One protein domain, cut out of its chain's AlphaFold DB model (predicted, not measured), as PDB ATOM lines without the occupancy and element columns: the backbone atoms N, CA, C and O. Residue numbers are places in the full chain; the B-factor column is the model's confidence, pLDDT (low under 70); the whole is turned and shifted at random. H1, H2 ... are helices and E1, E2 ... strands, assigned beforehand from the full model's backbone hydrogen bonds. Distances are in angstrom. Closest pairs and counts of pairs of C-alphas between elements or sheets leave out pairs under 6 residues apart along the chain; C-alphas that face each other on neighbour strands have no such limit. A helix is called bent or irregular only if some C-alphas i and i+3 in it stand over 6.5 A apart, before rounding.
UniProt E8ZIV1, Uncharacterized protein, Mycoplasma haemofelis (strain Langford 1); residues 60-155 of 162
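What this domain is: This is residues 60 to 155 of the 162 residues of an uncharacterized protein of Mycoplasma haemofelis (strain Langford 1) (UniProt E8ZIV1). A strongly twisted sheet of five strands has a helical hairpin, H1 and H2, packed on one face, and a long link runs between the sheet's two edge strands, E4 and E5. The 96 printed residues, with named elements E1, E2, H1, H2, E3, E4, E5 along the chain, are of mixed class, helices and strands. The mixed sheet has the order E4, E3, E1, E2, E5. The whole is compact, with a radius of gyration of the C-alphas of 13.3 A and spans of 42 by 34 by 26 A.

Where its parts are: E3, residues 117 to 126, is 29.4 A long. Beside it are E1, residues 60 to 65, 16.0 A, from C-alpha 60 at (259.109, 248.373, 303.538), and E4, residues 132 to 136, 13.3 A. E2, residues 78 to 84, spans 18.5 A; E5, residues 152 to 154, spans 6.1 A and ends at C-alpha 154 (245.963, 239.411, 293.977). H1, residues 85 to 91, measures 10.1 A and H2, residues 95 to 109, 22.4 A.

How they stand to each other: E3 and E1 are parallel, N 63 to O 120 at 2.8 A. E4 and E3 form an antiparallel hairpin, N 125 to O 133 at 2.8 A. E1 and E2 form another, N 64 to O 80 at 2.8 A. E2 and E5 are parallel, N 154 to O 79 at 2.9 A. Two layers, helices on one face of a sheet, are made by H1 and H2. H2 lies over E4 and E3, height 8.7 A, its closest C-alphas to E4 being Phe 100 and Tyr 136, 6.0 A. H1 lies over E2 and only just stands up from the sheet, rising 40.3 degrees. H1 and H2 touch at Leu 89 and Lys 101, C-alphas 6.6 A apart, a shallow tilt of 10 degrees, opposite ways. Every O i to N i+4 pair is within hydrogen-bond range in H1, 9 of 11 in H2, which is irregular: C-alphas 96 and 99 are 7.4 A apart.

The domain as a whole: The C-alphas farthest apart, Thr 115 and Asn 129, are 42.5 A apart. The printed part has no cut. The links E1 to E2 and E4 to E5 are long. Mean pLDDT of the printed part is 85.0; residues 95 to 96, 111 to 116, 149 to 151 and 153 to 155 are under 70.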
ATOM      1  N   CYS A  60     258.710 248.656 304.913       90.31
ATOM      2  CA  CYS A  60     259.109 248.373 303.538       90.31
ATOM      3  C   CYS A  60     258.314 247.159 303.049       90.31
ATOM      4  O   CYS A  60     258.619 246.032 303.451       90.31
ATOM      5  N   GLN A  61     257.277 247.395 302.246       92.56
ATOM      6  CA  GLN A  61     256.433 246.336 301.697       92.56
ATOM      7  C   GLN A  61     256.952 245.894 300.338       92.56
ATOM      8  O   GLN A  61     257.418 246.701 299.535       92.56
ATOM      9  N   ILE A  62     256.823 244.605 300.061       94.88
ATOM     10  CA  ILE A  62     257.192 244.006 298.791       94.88
ATOM     11  C   ILE A  62     255.926 243.666 298.011       94.88
ATOM     12  O   ILE A  62     255.023 242.983 298.502       94.88
ATOM     13  N   TYR A  63     255.900 244.100 296.759       95.12
ATOM     14  CA  TYR A  63     254.906 243.725 295.771       95.12
ATOM     15  C   TYR A  63     255.592 243.039 294.600       95.12
ATOM     16  O   TYR A  63     256.612 243.488 294.082       95.12
ATOM     17  N   GLU A  64     255.009 241.937 294.161       94.94
ATOM     18  CA  GLU A  64     255.416 241.231 292.961       94.94
ATOM     19  C   GLU A  64     254.560 241.691 291.784       94.94
ATOM     20  O   GLU A  64     253.341 241.543 291.805       94.94
ATOM     21  N   ALA A  65     255.192 242.210 290.739       94.25
ATOM     22  CA  ALA A  65     254.562 242.416 289.450       94.25
ATOM     23  C   ALA A  65     254.403 241.075 288.728       94.25
ATOM     24  O   ALA A  65     255.382 240.370 288.472       94.25
ATOM     25  N   ILE A  66     253.162 240.742 288.371       91.38
ATOM     26  CA  ILE A  66     252.830 239.510 287.655       91.38
ATOM     27  C   ILE A  66     252.925 239.767 286.151       91.38
ATOM     28  O   ILE A  66     252.199 240.600 285.610       91.38
ATOM     29  N   SER A  67     253.821 239.040 285.479       86.62
ATOM     30  CA  SER A  67     254.080 239.150 284.031       86.62
ATOM     31  C   SER A  67     254.200 240.601 283.515       86.62
ATOM     32  O   SER A  67     253.482 240.996 282.592       86.62
ATOM     33  N   PRO A  68     255.070 241.430 284.116       89.12
ATOM     34  CA  PRO A  68     255.268 242.811 283.689       89.12
ATOM     35  C   PRO A  68     255.809 242.883 282.257       89.12
ATOM     36  O   PRO A  68     256.635 242.070 281.844       89.12
ATOM     37  N   ASN A  69     255.369 243.892 281.504       87.31
ATOM     38  CA  ASN A  69     255.840 244.136 280.147       87.31
ATOM     39  C   ASN A  69     256.853 245.286 280.153       87.31
ATOM     40  O   ASN A  69     256.501 246.411 280.499       87.31
ATOM     41  N   GLN A  70     258.095 244.994 279.765       84.88
ATOM     42  CA  GLN A  70     259.169 245.985 279.648       84.88
ATOM     43  C   GLN A  70     259.322 246.536 278.215       84.88
ATOM     44  O   GLN A  70     260.036 247.512 277.994       84.88
ATOM     45  N   ASN A  71     258.670 245.927 277.225       82.25
ATOM     46  CA  ASN A  71     258.825 246.296 275.823       82.25
ATOM     47  C   ASN A  71     258.022 247.560 275.492       82.25
ATOM     48  O   ASN A  71     256.823 247.650 275.757       82.25
ATOM     49  N   GLY A  72     258.673 248.525 274.838       84.19
ATOM     50  CA  GLY A  72     258.039 249.778 274.436       84.19
ATOM     51  C   GLY A  72     257.714 250.660 275.641       84.19
ATOM     52  O   GLY A  72     258.611 251.273 276.208       84.19
ATOM     53  N   SER A  73     256.431 250.747 276.002       82.06
ATOM     54  CA  SER A  73     255.968 251.484 277.186       82.06
ATOM     55  C   SER A  73     255.817 250.524 278.367       82.06
ATOM     56  O   SER A  73     254.923 249.673 278.320       82.06
ATOM     57  N   PRO A  74     256.656 250.638 279.413       84.19
ATOM     58  CA  PRO A  74     256.620 249.699 280.518       84.19
ATOM     59  C   PRO A  74     255.264 249.694 281.222       84.19
ATOM     60  O   PRO A  74     254.701 250.748 281.530       84.19
ATOM     61  N   LYS A  75     254.727 248.499 281.472       86.88
ATOM     62  CA  LYS A  75     253.395 248.327 282.057       86.88
ATOM     63  C   LYS A  75     253.364 247.174 283.051       86.88
ATOM     64  O   LYS A  75     253.749 246.046 282.737       86.88
ATOM     65  N   VAL A  76     252.800 247.454 284.221       90.38
ATOM     66  CA  VAL A  76     252.335 246.458 285.190       90.38
ATOM     67  C   VAL A  76     250.815 246.370 285.072       90.38
ATOM     68  O   VAL A  76     250.157 247.394 284.910       90.38
ATOM     69  N   SER A  77     250.260 245.156 285.091       87.50
ATOM     70  CA  SER A  77     248.800 244.934 284.995       87.50
ATOM     71  C   SER A  77     248.220 244.248 286.234       87.50
ATOM     72  O   SER A  77     247.039 244.406 286.531       87.50
ATOM     73  N   SER A  78     249.049 243.509 286.971       90.56
ATOM     74  CA  SER A  78     248.672 242.843 288.213       90.56
ATOM     75  C   SER A  78     249.835 242.898 289.198       90.56
ATOM     76  O   SER A  78     251.007 242.813 288.807       90.56
ATOM     77  N   LEU A  79     249.489 243.072 290.470       92.75
ATOM     78  CA  LEU A  79     250.415 243.036 291.592       92.75
ATOM     79  C   LEU A  79     249.950 241.991 292.597       92.75
ATOM     80  O   LEU A  79     248.770 241.918 292.935       92.75
ATOM     81  N   ARG A  80     250.900 241.263 293.169       93.12
ATOM     82  CA  ARG A  80     250.677 240.401 294.323       93.12
ATOM     83  C   ARG A  80     251.430 240.953 295.520       93.12
ATOM     84  O   ARG A  80     252.643 241.142 295.462       93.12
ATOM     85  N   HIS A  81     250.726 241.205 296.618       93.25
ATOM     86  CA  HIS A  81     251.376 241.636 297.853       93.25
ATOM     87  C   HIS A  81     252.133 240.460 298.483       93.25
ATOM     88  O   HIS A  81     251.566 239.388 298.696       93.25
ATOM     89  N   ARG A  82     253.422 240.657 298.773       92.94
ATOM     90  CA  ARG A  82     254.319 239.630 299.324       92.94
ATOM     91  C   ARG A  82     254.674 239.856 300.794       92.94
ATOM     92  O   ARG A  82     255.330 238.999 301.381       92.94
ATOM     93  N   GLY A  83     254.197 240.948 301.390       90.81
ATOM     94  CA  GLY A  83     254.430 241.287 302.792       90.81
ATOM     95  C   GLY A  83     255.665 242.154 302.997       90.81
ATOM     96  O   GLY A  83     256.167 242.778 302.064       90.81
ATOM     97  N   ASP A  84     256.147 242.192 304.236       91.94
ATOM     98  CA  ASP A  84     257.316 242.984 304.599       91.94
ATOM     99  C   ASP A  84     258.612 242.409 304.011       91.94
ATOM    100  O   ASP A  84     258.742 241.207 303.753       91.94
ATOM    101  N   LYS A  85     259.592 243.296 303.822       91.94
ATOM    102  CA  LYS A  85     260.918 242.976 303.286       91.94
ATOM    103  C   LYS A  85     261.563 241.775 303.985       91.94
ATOM    104  O   LYS A  85     262.053 240.886 303.297       91.94
ATOM    105  N   ASP A  86     261.584 241.729 305.315       90.88
ATOM    106  CA  ASP A  86     262.301 240.674 306.041       90.88
ATOM    107  C   ASP A  86     261.645 239.300 305.842       90.88
ATOM    108  O   ASP A  86     262.334 238.335 305.495       90.88
ATOM    109  N   LYS A  87     260.312 239.213 305.947       91.75
ATOM    110  CA  LYS A  87     259.578 237.972 305.653       91.75
ATOM    111  C   LYS A  87     259.754 237.539 304.206       91.75
ATOM    112  O   LYS A  87     260.004 236.362 303.951       91.75
ATOM    113  N   PHE A  88     259.656 238.466 303.257       93.56
ATOM    114  CA  PHE A  88     259.817 238.134 301.849       93.56
ATOM    115  C   PHE A  88     261.232 237.621 301.544       93.56
ATOM    116  O   PHE A  88     261.369 236.544 300.960       93.56
ATOM    117  N   LEU A  89     262.285 238.316 301.986       93.19
ATOM    118  CA  LEU A  89     263.674 237.912 301.726       93.19
ATOM    119  C   LEU A  89     264.056 236.595 302.420       93.19
ATOM    120  O   LEU A  89     264.935 235.886 301.921       93.19
ATOM    121  N   ALA A  90     263.377 236.227 303.512       91.81
ATOM    122  CA  ALA A  90     263.510 234.909 304.132       91.81
ATOM    123  C   ALA A  90     262.980 233.771 303.236       91.81
ATOM    124  O   ALA A  90     263.518 232.665 303.275       91.81
ATOM    125  N   THR A  91     261.980 234.032 302.380       91.56
ATOM    126  CA  THR A  91     261.486 233.045 301.396       91.56
ATOM    127  C   THR A  91     262.407 232.880 300.185       91.56
ATOM    128  O   THR A  91     262.330 231.883 299.467       91.56
ATOM    129  N   VAL A  92     263.304 233.840 299.957       90.81
ATOM    130  CA  VAL A  92     264.247 233.837 298.838       90.81
ATOM    131  C   VAL A  92     265.475 233.025 299.245       90.81
ATOM    132  O   VAL A  92     266.392 233.531 299.886       90.81
ATOM    133  N   THR A  93     265.496 231.733 298.933       83.75
ATOM    134  CA  THR A  93     266.520 230.798 299.444       83.75
ATOM    135  C   THR A  93     267.590 230.416 298.423       83.75
ATOM    136  O   THR A  93     268.569 229.764 298.784       83.75
ATOM    137  N   ARG A  94     267.455 230.815 297.153       80.62
ATOM    138  CA  ARG A  94     268.416 230.429 296.111       80.62
ATOM    139  C   ARG A  94     269.744 231.170 296.260       80.62
ATOM    140  O   ARG A  94     269.795 232.382 296.445       80.62
ATOM    141  N   SER A  95     270.833 230.416 296.100       58.28
ATOM    142  CA  SER A  95     272.220 230.887 296.257       58.28
ATOM    143  C   SER A  95     272.606 232.012 295.272       58.28
ATOM    144  O   SER A  95     273.499 232.806 295.550       58.28
ATOM    145  N   GLY A  96     271.898 232.128 294.139       66.50
ATOM    146  CA  GLY A  96     272.108 233.170 293.122       66.50
ATOM    147  C   GLY A  96     271.384 234.500 293.371       66.50
ATOM    148  O   GLY A  96     271.594 235.447 292.613       66.50
ATOM    149  N   ASP A  97     270.562 234.598 294.419       82.31
ATOM    150  CA  ASP A  97     269.736 235.782 294.690       82.31
ATOM    151  C   ASP A  97     270.405 236.780 295.654       82.31
ATOM    152  O   ASP A  97     269.774 237.740 296.090       82.31
ATOM    153  N   SER A  98     271.683 236.598 296.000       86.00
ATOM    154  CA  SER A  98     272.404 237.509 296.906       86.00
ATOM    155  C   SER A  98     272.436 238.954 296.393       86.00
ATOM    156  O   SER A  98     272.217 239.882 297.170       86.00
ATOM    157  N   GLY A  99     272.625 239.142 295.081       90.56
ATOM    158  CA  GLY A  99     272.543 240.455 294.439       90.56
ATOM    159  C   GLY A  99     271.156 241.078 294.591       90.56
ATOM    160  O   GLY A  99     271.036 242.196 295.081       90.56
ATOM    161  N   PHE A 100     270.109 240.306 294.286       93.69
ATOM    162  CA  PHE A 100     268.718 240.730 294.444       93.69
ATOM    163  C   PHE A 100     268.390 241.139 295.889       93.69
ATOM    164  O   PHE A 100     267.833 242.212 296.124       93.69
ATOM    165  N   LYS A 101     268.775 240.314 296.874       93.81
ATOM    166  CA  LYS A 101     268.593 240.626 298.300       93.81
ATOM    167  C   LYS A 101     269.273 241.943 298.666       93.81
ATOM    168  O   LYS A 101     268.653 242.790 299.303       93.81
ATOM    169  N   GLY A 102     270.517 242.127 298.222       93.06
ATOM    170  CA  GLY A 102     271.287 243.344 298.468       93.06
ATOM    171  C   GLY A 102     270.634 244.597 297.882       93.06
ATOM    172  O   GLY A 102     270.591 245.631 298.549       93.06
ATOM    173  N   GLU A 103     270.079 244.512 296.672       93.50
ATOM    174  CA  GLU A 103     269.359 245.622 296.036       93.50
ATOM    175  C   GLU A 103     268.090 245.997 296.810       93.50
ATOM    176  O   GLU A 103     267.891 247.171 297.134       93.50
ATOM    177  N   VAL A 104     267.272 245.005 297.178       93.31
ATOM    178  CA  VAL A 104     266.046 245.219 297.966       93.31
ATOM    179  C   VAL A 104     266.375 245.812 299.338       93.31
ATOM    180  O   VAL A 104     265.763 246.799 299.752       93.31
ATOM    181  N   GLU A 105     267.373 245.271 300.040       92.88
ATOM    182  CA  GLU A 105     267.819 245.807 301.328       92.88
ATOM    183  C   GLU A 105     268.317 247.245 301.217       92.88
ATOM    184  O   GLU A 105     267.953 248.089 302.038       92.88
ATOM    185  N   THR A 106     269.142 247.529 300.211       91.50
ATOM    186  CA  THR A 106     269.686 248.870 299.970       91.50
ATOM    187  C   THR A 106     268.562 249.858 299.700       91.50
ATOM    188  O   THR A 106     268.550 250.954 300.265       91.50
ATOM    189  N   ARG A 107     267.569 249.463 298.899       89.31
ATOM    190  CA  ARG A 107     266.429 250.321 298.598       89.31
ATOM    191  C   ARG A 107     265.559 250.568 299.828       89.31
ATOM    192  O   ARG A 107     265.223 251.717 300.087       89.31
ATOM    193  N   CYS A 108     265.268 249.545 300.629       89.12
ATOM    194  CA  CYS A 108     264.540 249.726 301.889       89.12
ATOM    195  C   CYS A 108     265.309 250.594 302.898       89.12
ATOM    196  O   CYS A 108     264.698 251.359 303.640       89.12
ATOM    197  N   LYS A 109     266.649 250.535 302.912       85.56
ATOM    198  CA  LYS A 109     267.493 251.424 303.731       85.56
ATOM    199  C   LYS A 109     267.433 252.887 303.278       85.56
ATOM    200  O   LYS A 109     267.734 253.764 304.078       85.56
ATOM    201  N   ALA A 110     266.981 253.193 302.060       74.94
ATOM    202  CA  ALA A 110     266.755 254.580 301.638       74.94
ATOM    203  C   ALA A 110     265.649 255.295 302.452       74.94
ATOM    204  O   ALA A 110     265.522 256.510 302.364       74.94
ATOM    205  N   LEU A 111     264.898 254.570 303.294       69.62
ATOM    206  CA  LEU A 111     263.987 255.121 304.308       69.62
ATOM    207  C   LEU A 111     264.696 255.745 305.535       69.62
ATOM    208  O   LEU A 111     264.041 256.204 306.484       69.62
ATOM    209  N   ILE A 112     266.032 255.738 305.583       56.06
ATOM    210  CA  ILE A 112     266.795 256.348 306.677       56.06
ATOM    211  C   ILE A 112     266.667 257.879 306.583       56.06
ATOM    212  O   ILE A 112     267.184 258.499 305.664       56.06
ATOM    213  N   GLY A 113     265.962 258.472 307.554       56.88
ATOM    214  CA  GLY A 113     265.746 259.922 307.682       56.88
ATOM    215  C   GLY A 113     264.296 260.402 307.527       56.88
ATOM    216  O   GLY A 113     264.011 261.526 307.920       56.88
ATOM    217  N   GLY A 114     263.379 259.566 307.024       58.09
ATOM    218  CA  GLY A 114     261.954 259.911 306.875       58.09
ATOM    219  C   GLY A 114     261.014 259.104 307.775       58.09
ATOM    220  O   GLY A 114     261.415 258.088 308.357       58.09
ATOM    221  N   THR A 115     259.761 259.548 307.853       56.44
ATOM    222  CA  THR A 115     258.594 258.758 308.264       56.44
ATOM    223  C   THR A 115     257.883 258.231 307.014       56.44
ATOM    224  O   THR A 115     257.900 258.886 305.971       56.44
ATOM    225  N   GLY A 116     257.311 257.025 307.080       69.12
ATOM    226  CA  GLY A 116     256.449 256.516 306.011       69.12
ATOM    227  C   GLY A 116     256.668 255.065 305.583       69.12
ATOM    228  O   GLY A 116     257.490 254.316 306.121       69.12
ATOM    229  N   LYS A 117     255.867 254.686 304.586       81.31
ATOM    230  CA  LYS A 117     255.830 253.384 303.919       81.31
ATOM    231  C   LYS A 117     256.606 253.471 302.602       81.31
ATOM    232  O   LYS A 117     256.437 254.439 301.864       81.31
ATOM    233  N   LEU A 118     257.421 252.463 302.295       88.44
ATOM    234  CA  LEU A 118     258.016 252.291 300.968       88.44
ATOM    235  C   LEU A 118     257.515 250.992 300.360       88.44
ATOM    236  O   LEU A 118     257.691 249.925 300.947       88.44
ATOM    237  N   ASP A 119     256.949 251.095 299.169       91.31
ATOM    238  CA  ASP A 119     256.565 249.942 298.372       91.31
ATOM    239  C   ASP A 119     257.697 249.630 297.385       91.31
ATOM    240  O   ASP A 119     258.185 250.505 296.666       91.31
ATOM    241  N   ILE A 120     258.161 248.381 297.400       93.81
ATOM    242  CA  ILE A 120     259.194 247.857 296.508       93.81
ATOM    243  C   ILE A 120     258.547 246.896 295.531       93.81
ATOM    244  O   ILE A 120     257.844 245.967 295.930       93.81
ATOM    245  N   TYR A 121     258.860 247.077 294.256       94.44
ATOM    246  CA  TYR A 121     258.291 246.286 293.176       94.44
ATOM    247  C   TYR A 121     259.327 245.314 292.617       94.44
ATOM    248  O   TYR A 121     260.402 245.713 292.174       94.44
ATOM    249  N   VAL A 122     259.023 244.024 292.620       95.31
ATOM    250  CA  VAL A 122     259.908 242.966 292.112       95.31
ATOM    251  C   VAL A 122     259.149 242.094 291.124       95.31
ATOM    252  O   VAL A 122     257.926 242.146 291.076       95.31
ATOM    253  N   TRP A 123     259.832 241.276 290.332       93.88
ATOM    254  CA  TRP A 123     259.167 240.248 289.526       93.88
ATOM    255  C   TRP A 123     259.902 238.912 289.656       93.88
ATOM    256  O   TRP A 123     261.101 238.889 289.944       93.88
ATOM    257  N   GLU A 124     259.226 237.797 289.373       91.50
ATOM    258  CA  GLU A 124     259.870 236.492 289.176       91.50
ATOM    259  C   GLU A 124     259.996 236.205 287.672       91.50
ATOM    260  O   GLU A 124     259.005 236.112 286.951       91.50
ATOM    261  N   SER A 125     261.226 236.088 287.181       88.75
ATOM    262  CA  SER A 125     261.504 235.690 285.802       88.75
ATOM    263  C   SER A 125     261.648 234.180 285.727       88.75
ATOM    264  O   SER A 125     262.361 233.596 286.538       88.75
ATOM    265  N   THR A 126     261.058 233.558 284.708       86.19
ATOM    266  CA  THR A 126     261.315 232.149 284.384       86.19
ATOM    267  C   THR A 126     262.291 232.084 283.215       86.19
ATOM    268  O   THR A 126     261.965 232.509 282.110       86.19
ATOM    269  N   GLY A 127     263.513 231.614 283.466       76.81
ATOM    270  CA  GLY A 127     264.519 231.397 282.426       76.81
ATOM    271  C   GLY A 127     264.243 230.144 281.586       76.81
ATOM    272  O   GLY A 127     263.379 229.333 281.914       76.81
ATOM    273  N   ASN A 128     265.043 229.946 280.535       77.56
ATOM    274  CA  ASN A 128     264.887 228.851 279.561       77.56
ATOM    275  C   ASN A 128     264.860 227.440 280.184       77.56
ATOM    276  O   ASN A 128     264.233 226.540 279.641       77.56
ATOM    277  N   ASN A 129     265.491 227.254 281.346       82.50
ATOM    278  CA  ASN A 129     265.541 225.974 282.060       82.50
ATOM    279  C   ASN A 129     264.437 225.836 283.126       82.50
ATOM    280  O   ASN A 129     264.600 225.091 284.088       82.50
ATOM    281  N   SER A 130     263.343 226.600 283.014       80.19
ATOM    282  CA  SER A 130     262.322 226.753 284.070       80.19
ATOM    283  C   SER A 130     262.883 227.282 285.397       80.19
ATOM    284  O   SER A 130     262.280 227.141 286.463       80.19
ATOM    285  N   GLU A 131     264.062 227.901 285.350       83.44
ATOM    286  CA  GLU A 131     264.696 228.460 286.529       83.44
ATOM    287  C   GLU A 131     264.029 229.789 286.885       83.44
ATOM    288  O   GLU A 131     264.088 230.754 286.124       83.44
ATOM    289  N   LYS A 132     263.396 229.830 288.058       86.56
ATOM    290  CA  LYS A 132     262.802 231.034 288.633       86.56
ATOM    291  C   LYS A 132     263.863 231.926 289.270       86.56
ATOM    292  O   LYS A 132     264.619 231.479 290.133       86.56
ATOM    293  N   LYS A 133     263.911 233.190 288.878       89.62
ATOM    294  CA  LYS A 133     264.836 234.173 289.439       89.62
ATOM    295  C   LYS A 133     264.083 235.429 289.834       89.62
ATOM    296  O   LYS A 133     263.340 235.981 289.021       89.62
ATOM    297  N   TRP A 134     264.323 235.901 291.050       93.19
ATOM    298  CA  TRP A 134     263.818 237.193 291.485       93.19
ATOM    299  C   TRP A 134     264.602 238.323 290.831       93.19
ATOM    300  O   TRP A 134     265.832 238.297 290.763       93.19
ATOM    301  N   ILE A 135     263.878 239.318 290.326       92.50
ATOM    302  CA  ILE A 135     264.456 240.489 289.679       92.50
ATOM    303  C   ILE A 135     263.959 241.736 290.393       92.50
ATOM    304  O   ILE A 135     262.758 241.993 290.498       92.50
ATOM    305  N   TYR A 136     264.923 242.522 290.853       93.81
ATOM    306  CA  TYR A 136     264.741 243.920 291.188       93.81
ATOM    307  C   TYR A 136     265.135 244.727 289.951       93.81
ATOM    308  O   TYR A 136     266.128 244.429 289.289       93.81
ATOM    309  N   SER A 137     264.335 245.723 289.589       90.56
ATOM    310  CA  SER A 137     264.651 246.575 288.444       90.56
ATOM    311  C   SER A 137     264.239 248.011 288.713       90.56
ATOM    312  O   SER A 137     263.202 248.274 289.323       90.56
ATOM    313  N   SER A 138     265.066 248.949 288.251       90.69
ATOM    314  CA  SER A 138     264.845 250.384 288.437       90.69
ATOM    315  C   SER A 138     263.569 250.864 287.754       90.69
ATOM    316  O   SER A 138     262.841 251.658 288.333       90.69
ATOM    317  N   TRP A 139     263.251 250.339 286.567       91.44
ATOM    318  CA  TRP A 139     262.062 250.747 285.821       91.44
ATOM    319  C   TRP A 139     260.763 250.447 286.590       91.44
ATOM    320  O   TRP A 139     259.842 251.258 286.555       91.44
ATOM    321  N   LEU A 140     260.714 249.337 287.344       91.56
ATOM    322  CA  LEU A 140     259.592 249.019 288.232       91.56
ATOM    323  C   LEU A 140     259.483 249.992 289.412       91.56
ATOM    324  O   LEU A 140     258.398 250.130 289.959       91.56
ATOM    325  N   GLN A 141     260.563 250.671 289.806       92.06
ATOM    326  CA  GLN A 141     260.540 251.610 290.935       92.06
ATOM    327  C   GLN A 141     260.182 253.046 290.531       92.06
ATOM    328  O   GLN A 141     260.071 253.900 291.407       92.06
ATOM    329  N   ASN A 142     260.064 253.338 289.232       88.81
ATOM    330  CA  ASN A 142     259.829 254.700 288.738       88.81
ATOM    331  C   ASN A 142     258.406 255.206 289.001       88.81
ATOM    332  O   ASN A 142     258.159 256.404 288.916       88.81
ATOM    333  N   ASP A 143     257.482 254.298 289.296       87.81
ATOM    334  CA  ASP A 143     256.075 254.582 289.512       87.81
ATOM    335  C   ASP A 143     255.589 253.908 290.792       87.81
ATOM    336  O   ASP A 143     256.057 252.832 291.167       87.81
ATOM    337  N   ASP A 144     254.589 254.517 291.423       88.25
ATOM    338  CA  ASP A 144     253.834 253.875 292.488       88.25
ATOM    339  C   ASP A 144     252.672 253.075 291.887       88.25
ATOM    340  O   ASP A 144     251.585 253.583 291.613       88.25
ATOM    341  N   TRP A 145     252.932 251.802 291.605       87.94
ATOM    342  CA  TRP A 145     251.960 250.929 290.959       87.94
ATOM    343  C   TRP A 145     250.750 250.646 291.852       87.94
ATOM    344  O   TRP A 145     249.642 250.557 291.334       87.94
ATOM    345  N   VAL A 146     250.911 250.575 293.177       86.38
ATOM    346  CA  VAL A 146     249.798 250.335 294.113       86.38
ATOM    347  C   VAL A 146     248.708 251.401 293.989       86.38
ATOM    348  O   VAL A 146     247.526 251.072 294.094       86.38
ATOM    349  N   THR A 147     249.083 252.656 293.739       84.50
ATOM    350  CA  THR A 147     248.140 253.779 293.617       84.50
ATOM    351  C   THR A 147     247.648 254.019 292.191       84.50
ATOM    352  O   THR A 147     246.711 254.797 291.987       84.50
ATOM    353  N   LYS A 148     248.195 253.322 291.185       81.38
ATOM    354  CA  LYS A 148     247.681 253.394 289.812       81.38
ATOM    355  C   LYS A 148     246.343 252.663 289.710       81.38
ATOM    356  O   LYS A 148     246.254 251.443 289.840       81.38
ATOM    357  N   ALA A 149     245.290 253.431 289.418       52.12
ATOM    358  CA  ALA A 149     243.979 252.890 289.087       52.12
ATOM    359  C   ALA A 149     244.116 251.881 287.929       52.12
ATOM    360  O   ALA A 149     244.797 252.172 286.944       52.12
ATOM    361  N   ASN A 150     243.443 250.729 288.047       64.19
ATOM    362  CA  ASN A 150     243.388 249.599 287.096       64.19
ATOM    363  C   ASN A 150     244.357 248.419 287.314       64.19
ATOM    364  O   ASN A 150     244.490 247.596 286.407       64.19
ATOM    365  N   LEU A 151     244.994 248.273 288.479       69.75
ATOM    366  CA  LEU A 151     245.696 247.023 288.805       69.75
ATOM    367  C   LEU A 151     244.791 246.049 289.553       69.75
ATOM    368  O   LEU A 151     244.128 246.414 290.523       69.75
ATOM    369  N   VAL A 152     244.814 244.786 289.127       71.88
ATOM    370  CA  VAL A 152     244.279 243.686 289.932       71.88
ATOM    371  C   VAL A 152     245.295 243.409 291.038       71.88
ATOM    372  O   VAL A 152     246.438 243.054 290.753       71.88
ATOM    373  N   GLN A 153     244.900 243.617 292.294       68.94
ATOM    374  CA  GLN A 153     245.688 243.162 293.437       68.94
ATOM    375  C   GLN A 153     245.276 241.735 293.773       68.94
ATOM    376  O   GLN A 153     244.159 241.489 294.225       68.94
ATOM    377  N   GLU A 154     246.179 240.786 293.554       68.44
ATOM    378  CA  GLU A 154     245.963 239.411 293.977       68.44
ATOM    379  C   GLU A 154     246.192 239.327 295.488       68.44
ATOM    380  O   GLU A 154     247.326 239.372 295.981       68.44
ATOM    381  N   THR A 155     245.102 239.234 296.249       55.50
ATOM    382  CA  THR A 155     245.171 238.848 297.656       55.50
ATOM    383  C   THR A 155     245.555 237.380 297.718       55.50
ATOM    384  O   THR A 155     244.866 236.533 297.153       55.50
TER     385      THR A 155